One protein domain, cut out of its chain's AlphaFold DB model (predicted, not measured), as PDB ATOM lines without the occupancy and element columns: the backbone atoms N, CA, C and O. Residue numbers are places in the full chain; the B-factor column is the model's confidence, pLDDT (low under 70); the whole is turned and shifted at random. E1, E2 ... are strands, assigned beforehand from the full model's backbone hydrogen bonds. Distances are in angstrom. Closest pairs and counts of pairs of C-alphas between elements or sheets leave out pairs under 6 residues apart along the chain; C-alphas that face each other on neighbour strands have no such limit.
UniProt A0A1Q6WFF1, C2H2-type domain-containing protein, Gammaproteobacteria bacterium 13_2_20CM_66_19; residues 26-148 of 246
ATOM      1  N   GLY A  26      46.316 -17.594  29.877       97.19
ATOM      2  CA  GLY A  26      47.563 -17.370  29.142       97.19
ATOM      3  C   GLY A  26      47.366 -17.450  27.633       97.19
ATOM      4  O   GLY A  26      46.337 -17.001  27.123       97.19
ATOM      5  N   LYS A  27      48.378 -17.946  26.917       97.56
ATOM      6  CA  LYS A  27      48.336 -18.043  25.454       97.56
ATOM      7  C   LYS A  27      47.339 -19.121  24.997       97.56
ATOM      8  O   LYS A  27      47.279 -20.184  25.611       97.56
ATOM      9  N   PRO A  28      46.572 -18.859  23.926       98.12
ATOM     10  CA  PRO A  28      45.701 -19.866  23.339       98.12
ATOM     11  C   PRO A  28      46.502 -20.893  22.540       98.12
ATOM     12  O   PRO A  28      47.613 -20.605  22.086       98.12
ATOM     13  N   ASP A  29      45.873 -22.030  22.276       98.38
ATOM     14  CA  ASP A  29      46.327 -22.940  21.238       98.38
ATOM     15  C   ASP A  29      46.100 -22.329  19.861       98.38
ATOM     16  O   ASP A  29      45.104 -21.634  19.639       98.38
ATOM     17  N   VAL A  30      47.041 -22.533  18.939       98.69
ATOM     18  CA  VAL A  30      47.003 -21.917  17.608       98.69
ATOM     19  C   VAL A  30      47.285 -22.966  16.549       98.69
ATOM     20  O   VAL A  30      48.415 -23.435  16.402       98.69
ATOM     21  N   TYR A  31      46.250 -23.261  15.767       98.75
ATOM     22  CA  TYR A  31      46.297 -24.240  14.692       98.75
ATOM     23  C   TYR A  31      46.065 -23.569  13.340       98.75
ATOM     24  O   TYR A  31      45.247 -22.653  13.203       98.75
ATOM     25  N   LEU A  32      46.752 -24.063  12.317       98.75
ATOM     26  CA  LEU A  32      46.491 -23.752  10.920       98.75
ATOM     27  C   LEU A  32      46.497 -25.050  10.126       98.75
ATOM     28  O   LEU A  32      47.507 -25.736  10.062       98.75
ATOM     29  N   LEU A  33      45.377 -25.354   9.487       98.69
ATOM     30  CA  LEU A  33      45.248 -26.448   8.541       98.69
ATOM     31  C   LEU A  33      44.777 -25.868   7.207       98.69
ATOM     32  O   LEU A  33      43.600 -25.542   7.027       98.69
ATOM     33  N   ALA A  34      45.719 -25.679   6.291       98.31
ATOM     34  CA  ALA A  34      45.499 -25.066   4.986       98.31
ATOM     35  C   ALA A  34      46.497 -25.627   3.970       98.31
ATOM     36  O   ALA A  34      47.571 -26.086   4.342       98.31
ATOM     37  N   ASP A  35      46.127 -25.620   2.687       96.50
ATOM     38  CA  ASP A  35      47.018 -26.007   1.582       96.50
ATOM     39  C   ASP A  35      47.689 -27.391   1.741       96.50
ATOM     40  O   ASP A  35      48.773 -27.648   1.222       96.50
ATOM     41  N   GLY A  36      47.023 -28.314   2.448       96.56
ATOM     42  CA  GLY A  36      47.524 -29.667   2.716       96.56
ATOM     43  C   GLY A  36      48.567 -29.765   3.837       96.56
ATOM     44  O   GLY A  36      49.132 -30.842   4.029       96.56
ATOM     45  N   GLU A  37      48.812 -28.692   4.589       98.44
ATOM     46  CA  GLU A  37      49.725 -28.646   5.734       98.44
ATOM     47  C   GLU A  37      48.968 -28.323   7.029       98.44
ATOM     48  O   GLU A  37      48.075 -27.476   7.055       98.44
ATOM     49  N   TYR A  38      49.342 -29.012   8.104       98.69
ATOM     50  CA  TYR A  38      48.959 -28.724   9.477       98.69
ATOM     51  C   TYR A  38      50.131 -28.047  10.193       98.69
ATOM     52  O   TYR A  38      51.251 -28.562  10.196       98.69
ATOM     53  N   THR A  39      49.861 -26.913  10.828       98.69
ATOM     54  CA  THR A  39      50.776 -26.199  11.716       98.69
ATOM     55  C   THR A  39      50.135 -26.045  13.092       98.69
ATOM     56  O   THR A  39      49.030 -25.516  13.201       98.69
ATOM     57  N   CYS A  40      50.853 -26.447  14.138       98.50
ATOM     58  CA  CYS A  40      50.558 -26.100  15.525       98.50
ATOM     59  C   CYS A  40      51.613 -25.102  16.006       98.50
ATOM     60  O   CYS A  40      52.719 -25.489  16.391       98.50
ATOM     61  N   SER A  41      51.274 -23.813  15.958       98.12
ATOM     62  CA  SER A  41      52.172 -22.723  16.363       98.12
ATOM     63  C   SER A  41      52.267 -22.553  17.877       98.12
ATOM     64  O   SER A  41      53.179 -21.880  18.352       98.12
ATOM     65  N   SER A  42      51.329 -23.128  18.635       97.19
ATOM     66  CA  SER A  42      51.413 -23.182  20.096       97.19
ATOM     67  C   SER A  42      52.288 -24.326  20.604       97.19
ATOM     68  O   SER A  42      52.719 -24.254  21.744       97.19
ATOM     69  N   CYS A  43      52.591 -25.339  19.785       96.31
ATOM     70  CA  CYS A  43      53.463 -26.450  20.162       96.31
ATOM     71  C   CYS A  43      54.915 -25.984  20.383       96.31
ATOM     72  O   CYS A  43      55.384 -25.083  19.685       96.31
ATOM     73  N   ASP A  44      55.647 -26.640  21.297       91.38
ATOM     74  CA  ASP A  44      57.080 -26.396  21.524       91.38
ATOM     75  C   ASP A  44      57.952 -27.641  21.214       91.38
ATOM     76  O   ASP A  44      57.851 -28.666  21.900       91.38
ATOM     77  N   PRO A  45      58.827 -27.589  20.186       94.69
ATOM     78  CA  PRO A  45      58.865 -26.573  19.126       94.69
ATOM     79  C   PRO A  45      57.599 -26.593  18.244       94.69
ATOM     80  O   PRO A  45      56.819 -27.544  18.294       94.69
ATOM     81  N   GLU A  46      57.414 -25.561  17.408       97.25
ATOM     82  CA  GLU A  46      56.302 -25.492  16.444       97.25
ATOM     83  C   GLU A  46      56.286 -26.749  15.561       97.25
ATOM     84  O   GLU A  46      57.296 -27.112  14.951       97.25
ATOM     85  N   LEU A  47      55.125 -27.400  15.469       98.12
ATOM     86  CA  LEU A  47      54.938 -28.577  14.628       98.12
ATOM     87  C   LEU A  47      54.409 -28.147  13.261       98.12
ATOM     88  O   LEU A  47      53.360 -27.510  13.187       98.12
ATOM     89  N   LYS A  48      55.090 -28.564  12.188       98.12
ATOM     90  CA  LYS A  48      54.588 -28.507  10.807       98.12
ATOM     91  C   LYS A  48      54.644 -29.877  10.172       98.12
ATOM     92  O   LYS A  48      55.695 -30.517  10.170       98.12
ATOM     93  N   VAL A  49      53.524 -30.323   9.622       98.44
ATOM     94  CA  VAL A  49      53.410 -31.646   9.011       98.44
ATOM     95  C   VAL A  49      52.346 -31.642   7.923       98.44
ATOM     96  O   VAL A  49      51.357 -30.920   8.007       98.44
ATOM     97  N   LYS A  50      52.523 -32.456   6.881       98.50
ATOM     98  CA  LYS A  50      51.486 -32.620   5.858       98.50
ATOM     99  C   LYS A  50      50.259 -33.304   6.453       98.50
ATOM    100  O   LYS A  50      50.377 -34.287   7.179       98.50
ATOM    101  N   ALA A  51      49.082 -32.815   6.083       98.38
ATOM    102  CA  ALA A  51      47.795 -33.375   6.480       98.38
ATOM    103  C   ALA A  51      47.281 -34.411   5.457       98.38
ATOM    104  O   ALA A  51      46.115 -34.391   5.056       98.38
ATOM    105  N   ASP A  52      48.172 -35.283   4.980       98.00
ATOM    106  CA  ASP A  52      47.922 -36.267   3.915       98.00
ATOM    107  C   ASP A  52      47.610 -37.680   4.443       98.00
ATOM    108  O   ASP A  52      47.369 -38.604   3.661       98.00
ATOM    109  N   GLY A  53      47.588 -37.857   5.767       98.25
ATOM    110  CA  GLY A  53      47.391 -39.147   6.421       98.25
ATOM    111  C   GLY A  53      48.588 -40.093   6.365       98.25
ATOM    112  O   GLY A  53      48.444 -41.255   6.751       98.25
ATOM    113  N   ALA A  54      49.754 -39.629   5.907       98.50
ATOM    114  CA  ALA A  54      51.004 -40.375   5.967       98.50
ATOM    115  C   ALA A  54      51.836 -39.994   7.204       98.50
ATOM    116  O   ALA A  54      51.678 -38.926   7.792       98.50
ATOM    117  N   GLU A  55      52.732 -40.890   7.608       98.38
ATOM    118  CA  GLU A  55      53.692 -40.634   8.683       98.38
ATOM    119  C   GLU A  55      54.874 -39.816   8.156       98.38
ATOM    120  O   GLU A  55      55.515 -40.199   7.174       98.38
ATOM    121  N   HIS A  56      55.195 -38.721   8.841       98.56
ATOM    122  CA  HIS A  56      56.325 -37.849   8.526       98.56
ATOM    123  C   HIS A  56      57.256 -37.747   9.729       98.56
ATOM    124  O   HIS A  56      56.807 -37.632  10.868       98.56
ATOM    125  N   GLN A  57      58.563 -37.783   9.470       98.31
ATOM    126  CA  GLN A  57      59.565 -37.530  10.503       98.31
ATOM    127  C   GLN A  57      59.554 -36.053  10.897       98.31
ATOM    128  O   GLN A  57      59.494 -35.176  10.034       98.31
ATOM    129  N   VAL A  58      59.660 -35.795  12.195       97.75
ATOM    130  CA  VAL A  58      59.748 -34.460  12.792       97.75
ATOM    131  C   VAL A  58      60.885 -34.439  13.809       97.75
ATOM    132  O   VAL A  58      61.334 -35.479  14.284       97.75
ATOM    133  N   THR A  59      61.411 -33.258  14.122       95.12
ATOM    134  CA  THR A  59      62.647 -33.134  14.906       95.12
ATOM    135  C   THR A  59      62.513 -32.111  16.018       95.12
ATOM    136  O   THR A  59      61.884 -31.076  15.826       95.12
ATOM    137  N   GLY A  60      63.186 -32.353  17.143       93.62
ATOM    138  CA  GLY A  60      63.278 -31.412  18.264       93.62
ATOM    139  C   GLY A  60      62.235 -31.627  19.363       93.62
ATOM    140  O   GLY A  60      62.430 -31.149  20.478       93.62
ATOM    141  N   HIS A  61      61.179 -32.395  19.094       95.25
ATOM    142  CA  HIS A  61      60.167 -32.724  20.092       95.25
ATOM    143  C   HIS A  61      60.661 -33.824  21.040       95.25
ATOM    144  O   HIS A  61      61.272 -34.804  20.625       95.25
ATOM    145  N   SER A  62      60.389 -33.658  22.336       94.19
ATOM    146  CA  SER A  62      60.895 -34.572  23.378       94.19
ATOM    147  C   SER A  62      60.118 -35.888  23.478       94.19
ATOM    148  O   SER A  62      60.614 -36.851  24.053       94.19
ATOM    149  N   TYR A  63      58.896 -35.927  22.942       95.56
ATOM    150  CA  TYR A  63      57.940 -37.020  23.157       95.56
ATOM    151  C   TYR A  63      57.524 -37.756  21.884       95.56
ATOM    152  O   TYR A  63      56.779 -38.733  21.965       95.56
ATOM    153  N   TYR A  64      57.961 -37.277  20.723       97.69
ATOM    154  CA  TYR A  64      57.677 -37.893  19.438       97.69
ATOM    155  C   TYR A  64      58.738 -37.503  18.402       97.69
ATOM    156  O   TYR A  64      59.272 -36.397  18.419       97.69
ATOM    157  N   ASP A  65      59.015 -38.409  17.473       97.94
ATOM    158  CA  ASP A  65      59.895 -38.221  16.311       97.94
ATOM    159  C   ASP A  65      59.134 -38.350  14.983       97.94
ATOM    160  O   ASP A  65      59.675 -38.120  13.902       97.94
ATOM    161  N   THR A  66      57.852 -38.708  15.060       98.69
ATOM    162  CA  THR A  66      56.992 -38.939  13.907       98.69
ATOM    163  C   THR A  66      55.613 -38.355  14.173       98.69
ATOM    164  O   THR A  66      55.041 -38.584  15.241       98.69
ATOM    165  N   ALA A  67      55.059 -37.660  13.185       98.75
ATOM    166  CA  ALA A  67      53.700 -37.135  13.210       98.75
ATOM    167  C   ALA A  67      52.936 -37.550  11.945       98.75
ATOM    168  O   ALA A  67      53.491 -37.594  10.846       98.75
ATOM    169  N   MET A  68      51.651 -37.840  12.102       98.69
ATOM    170  CA  MET A  68      50.686 -38.004  11.019       98.69
ATOM    171  C   MET A  68      49.479 -37.143  11.351       98.69
ATOM    172  O   MET A  68      48.990 -37.210  12.477       98.69
ATOM    173  N   VAL A  69      49.004 -36.365  10.381       98.81
ATOM    174  CA  VAL A  69      47.742 -35.627  10.476       98.81
ATOM    175  C   VAL A  69      46.887 -35.965   9.266       98.81
ATOM    176  O   VAL A  69      47.391 -36.117   8.149       98.81
ATOM    177  N   LYS A  70      45.579 -36.086   9.477       98.50
ATOM    178  CA  LYS A  70      44.624 -36.400   8.421       98.50
ATOM    179  C   LYS A  70      43.307 -35.679   8.642       98.50
ATOM    180  O   LYS A  70      42.692 -35.800   9.695       98.50
ATOM    181  N   ILE A  71      42.814 -35.025   7.597       98.50
ATOM    182  CA  ILE A  71      41.449 -34.494   7.570       98.50
ATOM    183  C   ILE A  71      40.467 -35.671   7.513       98.50
ATOM    184  O   ILE A  71      40.518 -36.493   6.594       98.50
ATOM    185  N   THR A  72      39.568 -35.763   8.493       98.25
ATOM    186  CA  THR A  72      38.586 -36.858   8.605       98.25
ATOM    187  C   THR A  72      37.174 -36.422   8.230       98.25
ATOM    188  O   THR A  72      36.360 -37.254   7.824       98.25
ATOM    189  N   SER A  73      36.873 -35.126   8.321       97.94
ATOM    190  CA  SER A  73      35.597 -34.536   7.911       97.94
ATOM    191  C   SER A  73      35.776 -33.049   7.569       97.94
ATOM    192  O   SER A  73      36.847 -32.507   7.816       97.94
ATOM    193  N   PRO A  74      34.747 -32.344   7.056       98.12
ATOM    194  CA  PRO A  74      34.814 -30.895   6.851       98.12
ATOM    195  C   PRO A  74      35.079 -30.065   8.117       98.12
ATOM    196  O   PRO A  74      35.348 -28.875   8.000       98.12
ATOM    197  N   THR A  75      34.935 -30.648   9.310       98.31
ATOM    198  CA  THR A  75      35.101 -29.968  10.605       98.31
ATOM    199  C   THR A  75      36.037 -30.714  11.551       98.31
ATOM    200  O   THR A  75      36.111 -30.345  12.723       98.31
ATOM    201  N   SER A  76      36.714 -31.767  11.086       98.62
ATOM    202  CA  SER A  76      37.496 -32.651  11.952       98.62
ATOM    203  C   SER A  76      38.776 -33.143  11.296       98.62
ATOM    204  O   SER A  76      38.804 -33.448  10.101       98.62
ATOM    205  N   ASP A  77      39.794 -33.324  12.120       98.69
ATOM    206  CA  ASP A  77      41.041 -33.994  11.783       98.69
ATOM    207  C   ASP A  77      41.435 -34.989  12.883       98.69
ATOM    208  O   ASP A  77      40.885 -34.993  13.988       98.69
ATOM    209  N   GLU A  78      42.321 -35.914  12.537       98.56
ATOM    210  CA  GLU A  78      42.964 -36.817  13.485       98.56
ATOM    211  C   GLU A  78      44.481 -36.687  13.387       98.56
ATOM    212  O   GLU A  78      45.027 -36.482  12.298       98.56
ATOM    213  N   GLY A  79      45.147 -36.872  14.523       98.62
ATOM    214  CA  GLY A  79      46.595 -36.875  14.625       98.62
ATOM    215  C   GLY A  79      47.125 -38.108  15.346       98.62
ATOM    216  O   GLY A  79      46.492 -38.634  16.267       98.62
ATOM    217  N   VAL A  80      48.300 -38.575  14.928       98.81
ATOM    218  CA  VAL A  80      49.068 -39.626  15.608       98.81
ATOM    219  C   VAL A  80      50.511 -39.174  15.746       98.81
ATOM    220  O   VAL A  80      51.168 -38.857  14.757       98.81
ATOM    221  N   LEU A  81      51.006 -39.199  16.978       98.62
ATOM    222  CA  LEU A  81      52.387 -38.920  17.337       98.62
ATOM    223  C   LEU A  81      53.048 -40.225  17.780       98.62
ATOM    224  O   LEU A  81      52.483 -40.976  18.585       98.62
ATOM    225  N   LYS A  82      54.244 -40.508  17.263       98.50
ATOM    226  CA  LYS A  82      55.023 -41.697  17.628       98.50
ATOM    227  C   LYS A  82      56.413 -41.332  18.109       98.50
ATOM    228  O   LYS A  82      56.999 -40.374  17.621       98.50
ATOM    229  N   GLN A  83      56.943 -42.168  18.994       96.62
ATOM    230  CA  GLN A  83      58.338 -42.152  19.422       96.62
ATOM    231  C   GLN A  83      58.961 -43.513  19.109       96.62
ATOM    232  O   GLN A  83      58.444 -44.551  19.540       96.62
ATOM    233  N   GLY A  84      60.054 -43.542  18.347       95.31
ATOM    234  CA  GLY A  84      60.737 -44.781  17.973       95.31
ATOM    235  C   GLY A  84      59.811 -45.784  17.275       95.31
ATOM    236  O   GLY A  84      59.881 -46.986  17.541       95.31
ATOM    237  N   GLY A  85      58.882 -45.288  16.449       95.75
ATOM    238  CA  GLY A  85      57.896 -46.096  15.722       95.75
ATOM    239  C   GLY A  85      56.716 -46.627  16.551       95.75
ATOM    240  O   GLY A  85      55.845 -47.299  15.993       95.75
ATOM    241  N   LYS A  86      56.638 -46.325  17.854       96.50
ATOM    242  CA  LYS A  86      55.504 -46.692  18.719       96.50
ATOM    243  C   LYS A  86      54.553 -45.516  18.890       96.50
ATOM    244  O   LYS A  86      55.004 -44.407  19.146       96.50
ATOM    245  N   GLU A  87      53.251 -45.771  18.782       97.62
ATOM    246  CA  GLU A  87      52.215 -44.771  19.060       97.62
ATOM    247  C   GLU A  87      52.338 -44.261  20.495       97.62
ATOM    248  O   GLU A  87      52.231 -45.034  21.445       97.62
ATOM    249  N   ALA A  88      52.613 -42.964  20.622       97.81
ATOM    250  CA  ALA A  88      52.718 -42.264  21.890       97.81
ATOM    251  C   ALA A  88      51.389 -41.576  22.207       97.81
ATOM    252  O   ALA A  88      50.826 -41.785  23.279       97.81
ATOM    253  N   ILE A  89      50.861 -40.797  21.260       98.38
ATOM    254  CA  ILE A  89      49.615 -40.047  21.421       98.38
ATOM    255  C   ILE A  89      48.792 -40.156  20.141       98.38
ATOM    256  O   ILE A  89      49.325 -40.068  19.037       98.38
ATOM    257  N   ARG A  90      47.480 -40.289  20.294       98.69
ATOM    258  CA  ARG A  90      46.498 -40.095  19.228       98.69
ATOM    259  C   ARG A  90      45.472 -39.084  19.681       98.69
ATOM    260  O   ARG A  90      44.998 -39.187  20.812       98.69
ATOM    261  N   PHE A  91      45.080 -38.182  18.793       98.62
ATOM    262  CA  PHE A  91      44.006 -37.237  19.055       98.62
ATOM    263  C   PHE A  91      43.036 -37.112  17.879       98.62
ATOM    264  O   PHE A  91      43.339 -37.476  16.742       98.62
ATOM    265  N   THR A  92      41.834 -36.633  18.175       98.75
ATOM    266  CA  THR A  92      40.826 -36.242  17.193       98.75
ATOM    267  C   THR A  92      40.260 -34.900  17.596       98.75
ATOM    268  O   THR A  92      39.701 -34.772  18.688       98.75
ATOM    269  N   ASP A  93      40.344 -33.960  16.671       98.81
ATOM    270  CA  ASP A  93      39.873 -32.597  16.819       98.81
ATOM    271  C   ASP A  93      38.572 -32.435  16.039       98.81
ATOM    272  O   ASP A  93      38.393 -32.964  14.940       98.81
ATOM    273  N   THR A  94      37.581 -31.780  16.638       98.88
ATOM    274  CA  THR A  94      36.283 -31.546  15.996       98.88
ATOM    275  C   THR A  94      35.729 -30.191  16.371       98.88
ATOM    276  O   THR A  94      35.520 -29.888  17.544       98.88
ATOM    277  N   VAL A  95      35.434 -29.399  15.348       98.88
ATOM    278  CA  VAL A  95      34.829 -28.079  15.487       98.88
ATOM    279  C   VAL A  95      33.307 -28.185  15.424       98.88
ATOM    280  O   VAL A  95      32.750 -28.882  14.575       98.88
ATOM    281  N   SER A  96      32.618 -27.491  16.329       98.62
ATOM    282  CA  SER A  96      31.157 -27.402  16.349       98.62
ATOM    283  C   SER A  96      30.601 -26.773  15.067       98.62
ATOM    284  O   SER A  96      31.268 -25.994  14.391       98.62
ATOM    285  N   ALA A  97      29.338 -27.062  14.743       97.06
ATOM    286  CA  ALA A  97      28.696 -26.541  13.530       97.06
ATOM    287  C   ALA A  97      28.626 -25.001  13.478       97.06
ATOM    288  O   ALA A  97      28.676 -24.421  12.398       97.06
ATOM    289  N   ASP A  98      28.531 -24.336  14.633       97.31
ATOM    290  CA  ASP A  98      28.588 -22.871  14.743       97.31
ATOM    291  C   ASP A  98      30.024 -22.312  14.702       97.31
ATOM    292  O   ASP A  98      30.234 -21.101  14.760       97.31
ATOM    293  N   GLY A  99      31.019 -23.193  14.612       97.88
ATOM    294  CA  GLY A  99      32.432 -22.867  14.571       97.88
ATOM    295  C   GLY A  99      33.020 -22.429  15.908       97.88
ATOM    296  O   GLY A  99      34.212 -22.163  15.945       97.88
ATOM    297  N   THR A 100      32.255 -22.316  16.993       98.50
ATOM    298  CA  THR A 100      32.704 -21.621  18.215       98.50
ATOM    299  C   THR A 100      33.452 -22.495  19.217       98.50
ATOM    300  O   THR A 100      34.133 -21.958  20.093       98.50
ATOM    301  N   THR A 101      33.340 -23.816  19.091       98.75
ATOM    302  CA  THR A 101      33.886 -24.794  20.036       98.75
ATOM    303  C   THR A 101      34.760 -25.805  19.304       98.75
ATOM    304  O   THR A 101      34.347 -26.325  18.269       98.75
ATOM    305  N   LEU A 102      35.938 -26.092  19.852       98.81
ATOM    306  CA  LEU A 102      36.799 -27.201  19.451       98.81
ATOM    307  C   LEU A 102      36.765 -28.245  20.564       98.81
ATOM    308  O   LEU A 102      36.941 -27.913  21.735       98.81
ATOM    309  N   THR A 103      36.526 -29.498  20.200       98.81
ATOM    310  CA  THR A 103      36.651 -30.632  21.111       98.81
ATOM    311  C   THR A 103      37.802 -31.500  20.639       98.81
ATOM    312  O   THR A 103      37.715 -32.065  19.546       98.81
ATOM    313  N   SER A 104      38.825 -31.646  21.477       98.62
ATOM    314  CA  SER A 104      39.934 -32.574  21.260       98.62
ATOM    315  C   SER A 104      39.771 -33.798  22.152       98.62
ATOM    316  O   SER A 104      39.600 -33.680  23.366       98.62
ATOM    317  N   LYS A 105      39.795 -34.997  21.573       98.75
ATOM    318  CA  LYS A 105      39.808 -36.265  22.318       98.75
ATOM    319  C   LYS A 105      41.132 -36.947  22.099       98.75
ATOM    320  O   LYS A 105      41.498 -37.151  20.950       98.75
ATOM    321  N   PHE A 106      41.788 -37.383  23.168       98.69
ATOM    322  CA  PHE A 106      43.100 -38.006  23.056       98.69
ATOM    323  C   PHE A 106      43.221 -39.323  23.815       98.69
ATOM    324  O   PHE A 106      42.550 -39.572  24.821       98.69
ATOM    325  N   THR A 107      44.126 -40.158  23.315       98.62
ATOM    326  CA  THR A 107      44.665 -41.347  23.975       98.62
ATOM    327  C   THR A 107      46.178 -41.197  24.047       98.62
ATOM    328  O   THR A 107      46.819 -40.930  23.035       98.62
ATOM    329  N   ASN A 108      46.740 -41.350  25.241       97.81
ATOM    330  CA  ASN A 108      48.167 -41.275  25.513       97.81
ATOM    331  C   ASN A 108      48.645 -42.629  26.065       97.81
ATOM    332  O   ASN A 108      48.093 -43.158  27.034       97.81
ATOM    333  N   HIS A 109      49.654 -43.192  25.409       96.94
ATOM    334  CA  HIS A 109      50.275 -44.480  25.712       96.94
ATOM    335  C   HIS A 109      51.614 -44.342  26.453       96.94
ATOM    336  O   HIS A 109      52.280 -45.348  26.697       96.94
ATOM    337  N   ILE A 110      52.021 -43.122  26.805       94.06
ATOM    338  CA  ILE A 110      53.198 -42.850  27.628       94.06
ATOM    339  C   ILE A 110      52.870 -43.173  29.093       94.06
ATOM    340  O   ILE A 110      51.868 -42.706  29.638       94.06
ATOM    341  N   GLY A 111      53.744 -43.954  29.730       94.12
ATOM    342  CA  GLY A 111      53.595 -44.411  31.112       94.12
ATOM    343  C   GLY A 111      53.062 -45.843  31.232       94.12
ATOM    344  O   GLY A 111      52.971 -46.580  30.251       94.12
ATOM    345  N   ASP A 112      52.726 -46.245  32.457       96.00
ATOM    346  CA  ASP A 112      52.335 -47.629  32.778       96.00
ATOM    347  C   ASP A 112      50.906 -47.978  32.338       96.00
ATOM    348  O   ASP A 112      50.607 -49.128  31.997       96.00
ATOM    349  N   LYS A 113      49.989 -47.006  32.387       97.56
ATOM    350  CA  LYS A 113      48.579 -47.169  32.016       97.56
ATOM    351  C   LYS A 113      48.218 -46.201  30.901       97.56
ATOM    352  O   LYS A 113      48.676 -45.062  30.875       97.56
ATOM    353  N   VAL A 114      47.312 -46.646  30.031       97.75
ATOM    354  CA  VAL A 114      46.736 -45.790  28.991       97.75
ATOM    355  C   VAL A 114      45.922 -44.672  29.636       97.75
ATOM    356  O   VAL A 114      45.014 -44.900  30.445       97.75
ATOM    357  N   VAL A 115      46.245 -43.455  29.235       97.75
ATOM    358  CA  VAL A 115      45.568 -42.225  29.616       97.75
ATOM    359  C   VAL A 115      44.619 -41.826  28.492       97.75
ATOM    360  O   VAL A 115      44.965 -41.898  27.318       97.75
ATOM    361  N   THR A 116      43.413 -41.388  28.841       98.31
ATOM    362  CA  THR A 116      42.441 -40.864  27.872       98.31
ATOM    363  C   THR A 116      41.813 -39.596  28.409       98.31
ATOM    364  O   THR A 116      41.489 -39.545  29.603       98.31
ATOM    365  N   GLY A 117      41.554 -38.629  27.537       97.69
ATOM    366  CA  GLY A 117      40.906 -37.384  27.923       97.69
ATOM    367  C   GLY A 117      40.143 -36.705  26.797       97.69
ATOM    368  O   GLY A 117      40.169 -37.124  25.639       97.69
ATOM    369  N   GLU A 118      39.422 -35.662  27.187       98.06
ATOM    370  CA  GLU A 118      38.678 -34.765  26.310       98.06
ATOM    371  C   GLU A 118      38.921 -33.334  26.787       98.06
ATOM    372  O   GLU A 118      38.690 -33.029  27.961       98.06
ATOM    373  N   VAL A 119      39.373 -32.473  25.883       97.88
ATOM    374  CA  VAL A 119      39.524 -31.032  26.077       97.88
ATOM    375  C   VAL A 119      38.429 -30.340  25.271       97.88
ATOM    376  O   VAL A 119      38.172 -30.701  24.123       97.88
ATOM    377  N   VAL A 120      37.764 -29.358  25.876       98.25
ATOM    378  CA  VAL A 120      36.818 -28.480  25.180       98.25
ATOM    379  C   VAL A 120      37.352 -27.061  25.237       98.25
ATOM    380  O   VAL A 120      37.603 -26.524  26.321       98.25
ATOM    381  N   GLU A 121      37.472 -26.442  24.073       98.69
ATOM    382  CA  GLU A 121      38.079 -25.136  23.886       98.69
ATOM    383  C   GLU A 121      37.115 -24.184  23.182       98.69
ATOM    384  O   GLU A 121      36.315 -24.567  22.327       98.69
ATOM    385  N   LYS A 122      37.199 -22.906  23.544       98.56
ATOM    386  CA  LYS A 122      36.416 -21.830  22.943       98.56
ATOM    387  C   LYS A 122      37.258 -21.086  21.920       98.56
ATOM    388  O   LYS A 122      38.376 -20.675  22.224       98.56
ATOM    389  N   ARG A 123      36.696 -20.816  20.743       98.75
ATOM    390  CA  ARG A 123      37.368 -20.004  19.725       98.75
ATOM    391  C   ARG A 123      37.583 -18.570  20.212       98.75
ATOM    392  O   ARG A 123      36.641 -17.912  20.658       98.75
ATOM    393  N   LEU A 124      38.804 -18.068  20.045       98.56
ATOM    394  CA  LEU A 124      39.151 -16.652  20.191       98.56
ATOM    395  C   LEU A 124      39.254 -15.941  18.836       98.56
ATOM    396  O   LEU A 124      38.788 -14.812  18.702       98.56
ATOM    397  N   ALA A 125      39.826 -16.604  17.830       98.50
ATOM    398  CA  ALA A 125      39.936 -16.085  16.472       98.50
ATOM    399  C   ALA A 125      39.776 -17.212  15.447       98.50
ATOM    400  O   ALA A 125      40.170 -18.356  15.685       98.50
ATOM    401  N   SER A 126      39.176 -16.888  14.307       97.81
ATOM    402  CA  SER A 126      39.076 -17.803  13.169       97.81
ATOM    403  C   SER A 126      40.384 -17.832  12.381       97.81
ATOM    404  O   SER A 126      41.097 -16.830  12.327       97.81
ATOM    405  N   GLY A 127      40.673 -18.962  11.734       97.00
ATOM    406  CA  GLY A 127      41.725 -19.038  10.724       97.00
ATOM    407  C   GLY A 127      41.439 -18.147   9.510       97.00
ATOM    408  O   GLY A 127      40.333 -17.625   9.333       97.00
ATOM    409  N   ALA A 128      42.448 -17.979   8.654       96.50
ATOM    410  CA  ALA A 128      42.303 -17.222   7.414       96.50
ATOM    411  C   ALA A 128      41.202 -17.827   6.512       96.50
ATOM    412  O   ALA A 128      41.008 -19.047   6.519       96.50
ATOM    413  N   PRO A 129      40.481 -17.017   5.713       96.38
ATOM    414  CA  PRO A 129      39.491 -17.536   4.772       96.38
ATOM    415  C   PRO A 129      40.068 -18.639   3.874       96.38
ATOM    416  O   PRO A 129      41.152 -18.482   3.321       96.38
ATOM    417  N   GLY A 130      39.338 -19.749   3.730       95.50
ATOM    418  CA  GLY A 130      39.771 -20.918   2.952       95.50
ATOM    419  C   GLY A 130      40.539 -21.975   3.752       95.50
ATOM    420  O   GLY A 130      40.693 -23.090   3.263       95.50
ATOM    421  N   SER A 131      40.961 -21.672   4.985       98.31
ATOM    422  CA  SER A 131      41.520 -22.676   5.896       98.31
ATOM    423  C   SER A 131      40.446 -23.633   6.428       98.31
ATOM    424  O   SER A 131      39.255 -23.303   6.484       98.31
ATOM    425  N   HIS A 132      40.861 -24.838   6.819       98.56
ATOM    426  CA  HIS A 132      39.984 -25.820   7.452       98.56
ATOM    427  C   HIS A 132      39.445 -25.272   8.788       98.56
ATOM    428  O   HIS A 132      40.200 -24.584   9.482       98.56
ATOM    429  N   PRO A 133      38.201 -25.586   9.213       98.50
ATOM    430  CA  PRO A 133      37.585 -24.988  10.404       98.50
ATOM    431  C   PRO A 133      38.358 -25.134  11.716       98.50
ATOM    432  O   PRO A 133      38.157 -24.318  12.615       98.50
ATOM    433  N   VAL A 134      39.240 -26.129  11.843       98.56
ATOM    434  CA  VAL A 134      40.105 -26.294  13.034       98.56
ATOM    435  C   VAL A 134      41.090 -25.132  13.178       98.56
ATOM    436  O   VAL A 134      41.531 -24.817  14.279       98.56
ATOM    437  N   SER A 135      41.390 -24.446  12.074       98.81
ATOM    438  CA  SER A 135      42.312 -23.320  12.042       98.81
ATOM    439  C   SER A 135      41.770 -22.141  12.839       98.81
ATOM    440  O   SER A 135      40.598 -21.762  12.714       98.81
ATOM    441  N   GLY A 136      42.636 -21.521  13.627       98.56
ATOM    442  CA  GLY A 136      42.298 -20.412  14.505       98.56
ATOM    443  C   GLY A 136      43.049 -20.489  15.823       98.56
ATOM    444  O   GLY A 136      43.968 -21.289  15.984       98.56
ATOM    445  N   SER A 137      42.636 -19.642  16.760       98.75
ATOM    446  CA  SER A 137      43.152 -19.659  18.124       98.75
ATOM    447  C   SER A 137      42.069 -20.065  19.113       98.75
ATOM    448  O   SER A 137      40.947 -19.542  19.040       98.75
ATOM    449  N   TRP A 138      42.413 -20.927  20.060       98.81
ATOM    450  CA  TRP A 138      41.476 -21.631  20.925       98.81
ATOM    451  C   TRP A 138      41.894 -21.545  22.393       98.81
ATOM    452  O   TRP A 138      43.066 -21.627  22.738       98.81
ATOM    453  N   GLN A 139      40.925 -21.293  23.269       98.19
ATOM    454  CA  GLN A 139      41.147 -21.189  24.706       98.19
ATOM    455  C   GLN A 139      40.453 -22.340  25.417       98.19
ATOM    456  O   GLN A 139      39.218 -22.373  25.467       98.19
ATOM    457  N   GLN A 140      41.231 -23.211  26.054       97.12
ATOM    458  CA  GLN A 140      40.716 -24.291  26.888       97.12
ATOM    459  C   GLN A 140      39.709 -23.800  27.938       97.12
ATOM    460  O   GLN A 140      39.934 -22.809  28.635       97.12
ATOM    461  N   GLN A 141      38.574 -24.499  28.027       94.56
ATOM    462  CA  GLN A 141      37.472 -24.206  28.949       94.56
ATOM    463  C   GLN A 141      37.173 -25.370  29.888       94.56
ATOM    464  O   GLN A 141      36.883 -25.150  31.061       94.56
ATOM    465  N   GLN A 142      37.172 -26.599  29.371       94.56
ATOM    466  CA  GLN A 142      36.792 -27.782  30.139       94.56
ATOM    467  C   GLN A 142      37.708 -28.951  29.818       94.56
ATOM    468  O   GLN A 142      38.255 -29.046  28.720       94.56
ATOM    469  N   PHE A 143      37.818 -29.862  30.778       94.81
ATOM    470  CA  PHE A 143      38.626 -31.059  30.651       94.81
ATOM    471  C   PHE A 143      37.970 -32.249  31.328       94.81
ATOM    472  O   PHE A 143      37.347 -32.134  32.387       94.81
ATOM    473  N   LYS A 144      38.146 -33.414  30.719       94.88
ATOM    474  CA  LYS A 144      37.785 -34.709  31.285       94.88
ATOM    475  C   LYS A 144      38.953 -35.658  31.092       94.88
ATOM    476  O   LYS A 144      39.669 -35.589  30.101       94.88
ATOM    477  N   GLY A 145      39.091 -36.587  32.025       95.62
ATOM    478  CA  GLY A 145      40.156 -37.575  32.012       95.62
ATOM    479  C   GLY A 145      39.772 -38.825  32.778       95.62
ATOM    480  O   GLY A 145      38.967 -38.757  33.716       95.62
ATOM    481  N   ASN A 146      40.362 -39.954  32.388       97.12
ATOM    482  CA  ASN A 146      40.287 -41.184  33.169       97.12
ATOM    483  C   ASN A 146      41.106 -41.079  34.470       97.12
ATOM    484  O   ASN A 146      41.829 -40.115  34.714       97.12
ATOM    485  N   ASP A 147      40.992 -42.086  35.332       95.75
ATOM    486  CA  ASP A 147      41.638 -42.056  36.647       95.75
ATOM    487  C   ASP A 147      43.169 -42.102  36.570       95.75
ATOM    488  O   ASP A 147      43.825 -41.478  37.400       95.75
ATOM    489  N   ALA A 148      43.738 -42.774  35.561       96.81
ATOM    490  CA  ALA A 148      45.188 -42.816  35.347       96.81
ATOM    491  C   ALA A 148      45.776 -41.416  35.102       96.81
ATOM    492  O   ALA A 148      46.834 -41.086  35.626       96.81
TER     493      ALA A 148
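AT A GLANCE: This is residues 26 to 148 of the 246 residues of the protein "C2H2-type domain-containing protein" of Gammaproteobacteria bacterium 13_2_20CM_66_19 (UniProt A0A1Q6WFF1). A single sheet of nine strands is curled round and folded back on itself into a flattened, nearly closed barrel: E3, E2, E1 and E9 make one leaf, which faces E7, E6, E5 and E4, with E8 as the hinge. The strongly bent E8 and E9 carry the sheet from one leaf to the other, and the edge strands E3 and E4 come near each other without pairing. The printed part has 123 residues, with nine named strands E1 to E9 along the chain and no named helix, in the class all strand; the sheet's order is E3, E2, E1, E9, E8, E7, E6, E5, E4, all antiparallel. It is compact, with a radius of gyration of the C-alphas of 14.0 A, and spans 39 by 33 by 28 A.

HOW THE PARTS SIT: The hinge E8, residues 115 to 126, bends by 65 degrees at residue 123, and E9, residues 136 to 145, bends by 65 degrees at residue 141. They form a hairpin, with N 139 and O 122 2.8 A apart. On the other side of E8 is E7, residues 101 to 108, with N 104 and O 119 2.9 A apart. E6, residues 86 to 95, follows across the sheet, with N 92 and O 105 at 2.8 A, then E5, residues 76 to 83, with N 79 and O 91 at 2.9 A, and the edge strand E4, residues 66 to 73, with N 70 and O 78 at 2.9 A. E4 to E9 form a meander, each strand the antiparallel neighbour of the one before. E1, residues 29 to 34, pairs with E9 over residues 29 to 31, where N 29 and O 138 are 2.9 A apart, and with E2, residues 37 to 40, over residues 31 to 34, where N 32 and O 39 are 2.8 A apart. The other edge strand E3, residues 47 to 50, ends a second meander, E1 E2 E3, with N 38 and O 49 at 2.8 A. The closest C-alphas of E3 and E4 are those of Lys 50 and Val 69, 6.7 A apart.

IN THESE COORDINATES: E1 begins at C-alpha 29 (46.327, -22.940, 21.238) and is 16.4 A long; E2 measures 10.2 A and E3 10.3 A. E4 measures 22.7 A, E5 24.1 A, E6 28.0 A and E7 22.5 A. E8 runs 30.2 A from C-alpha 115 (45.568, -42.225, 29.616), and E9, 24.6 A, ends at C-alpha 145 (40.156, -37.575, 32.012).

THE WHOLE: The C-alphas of Asp 112 and Pro 129, the two farthest apart, are 43.1 A apart. The one long link is residues 51 to 65, in which 56 to 57 pair antiparallel with 66 to 67 of E4. The printed part has no cut, and no printed residue is under 70 in pLDDT.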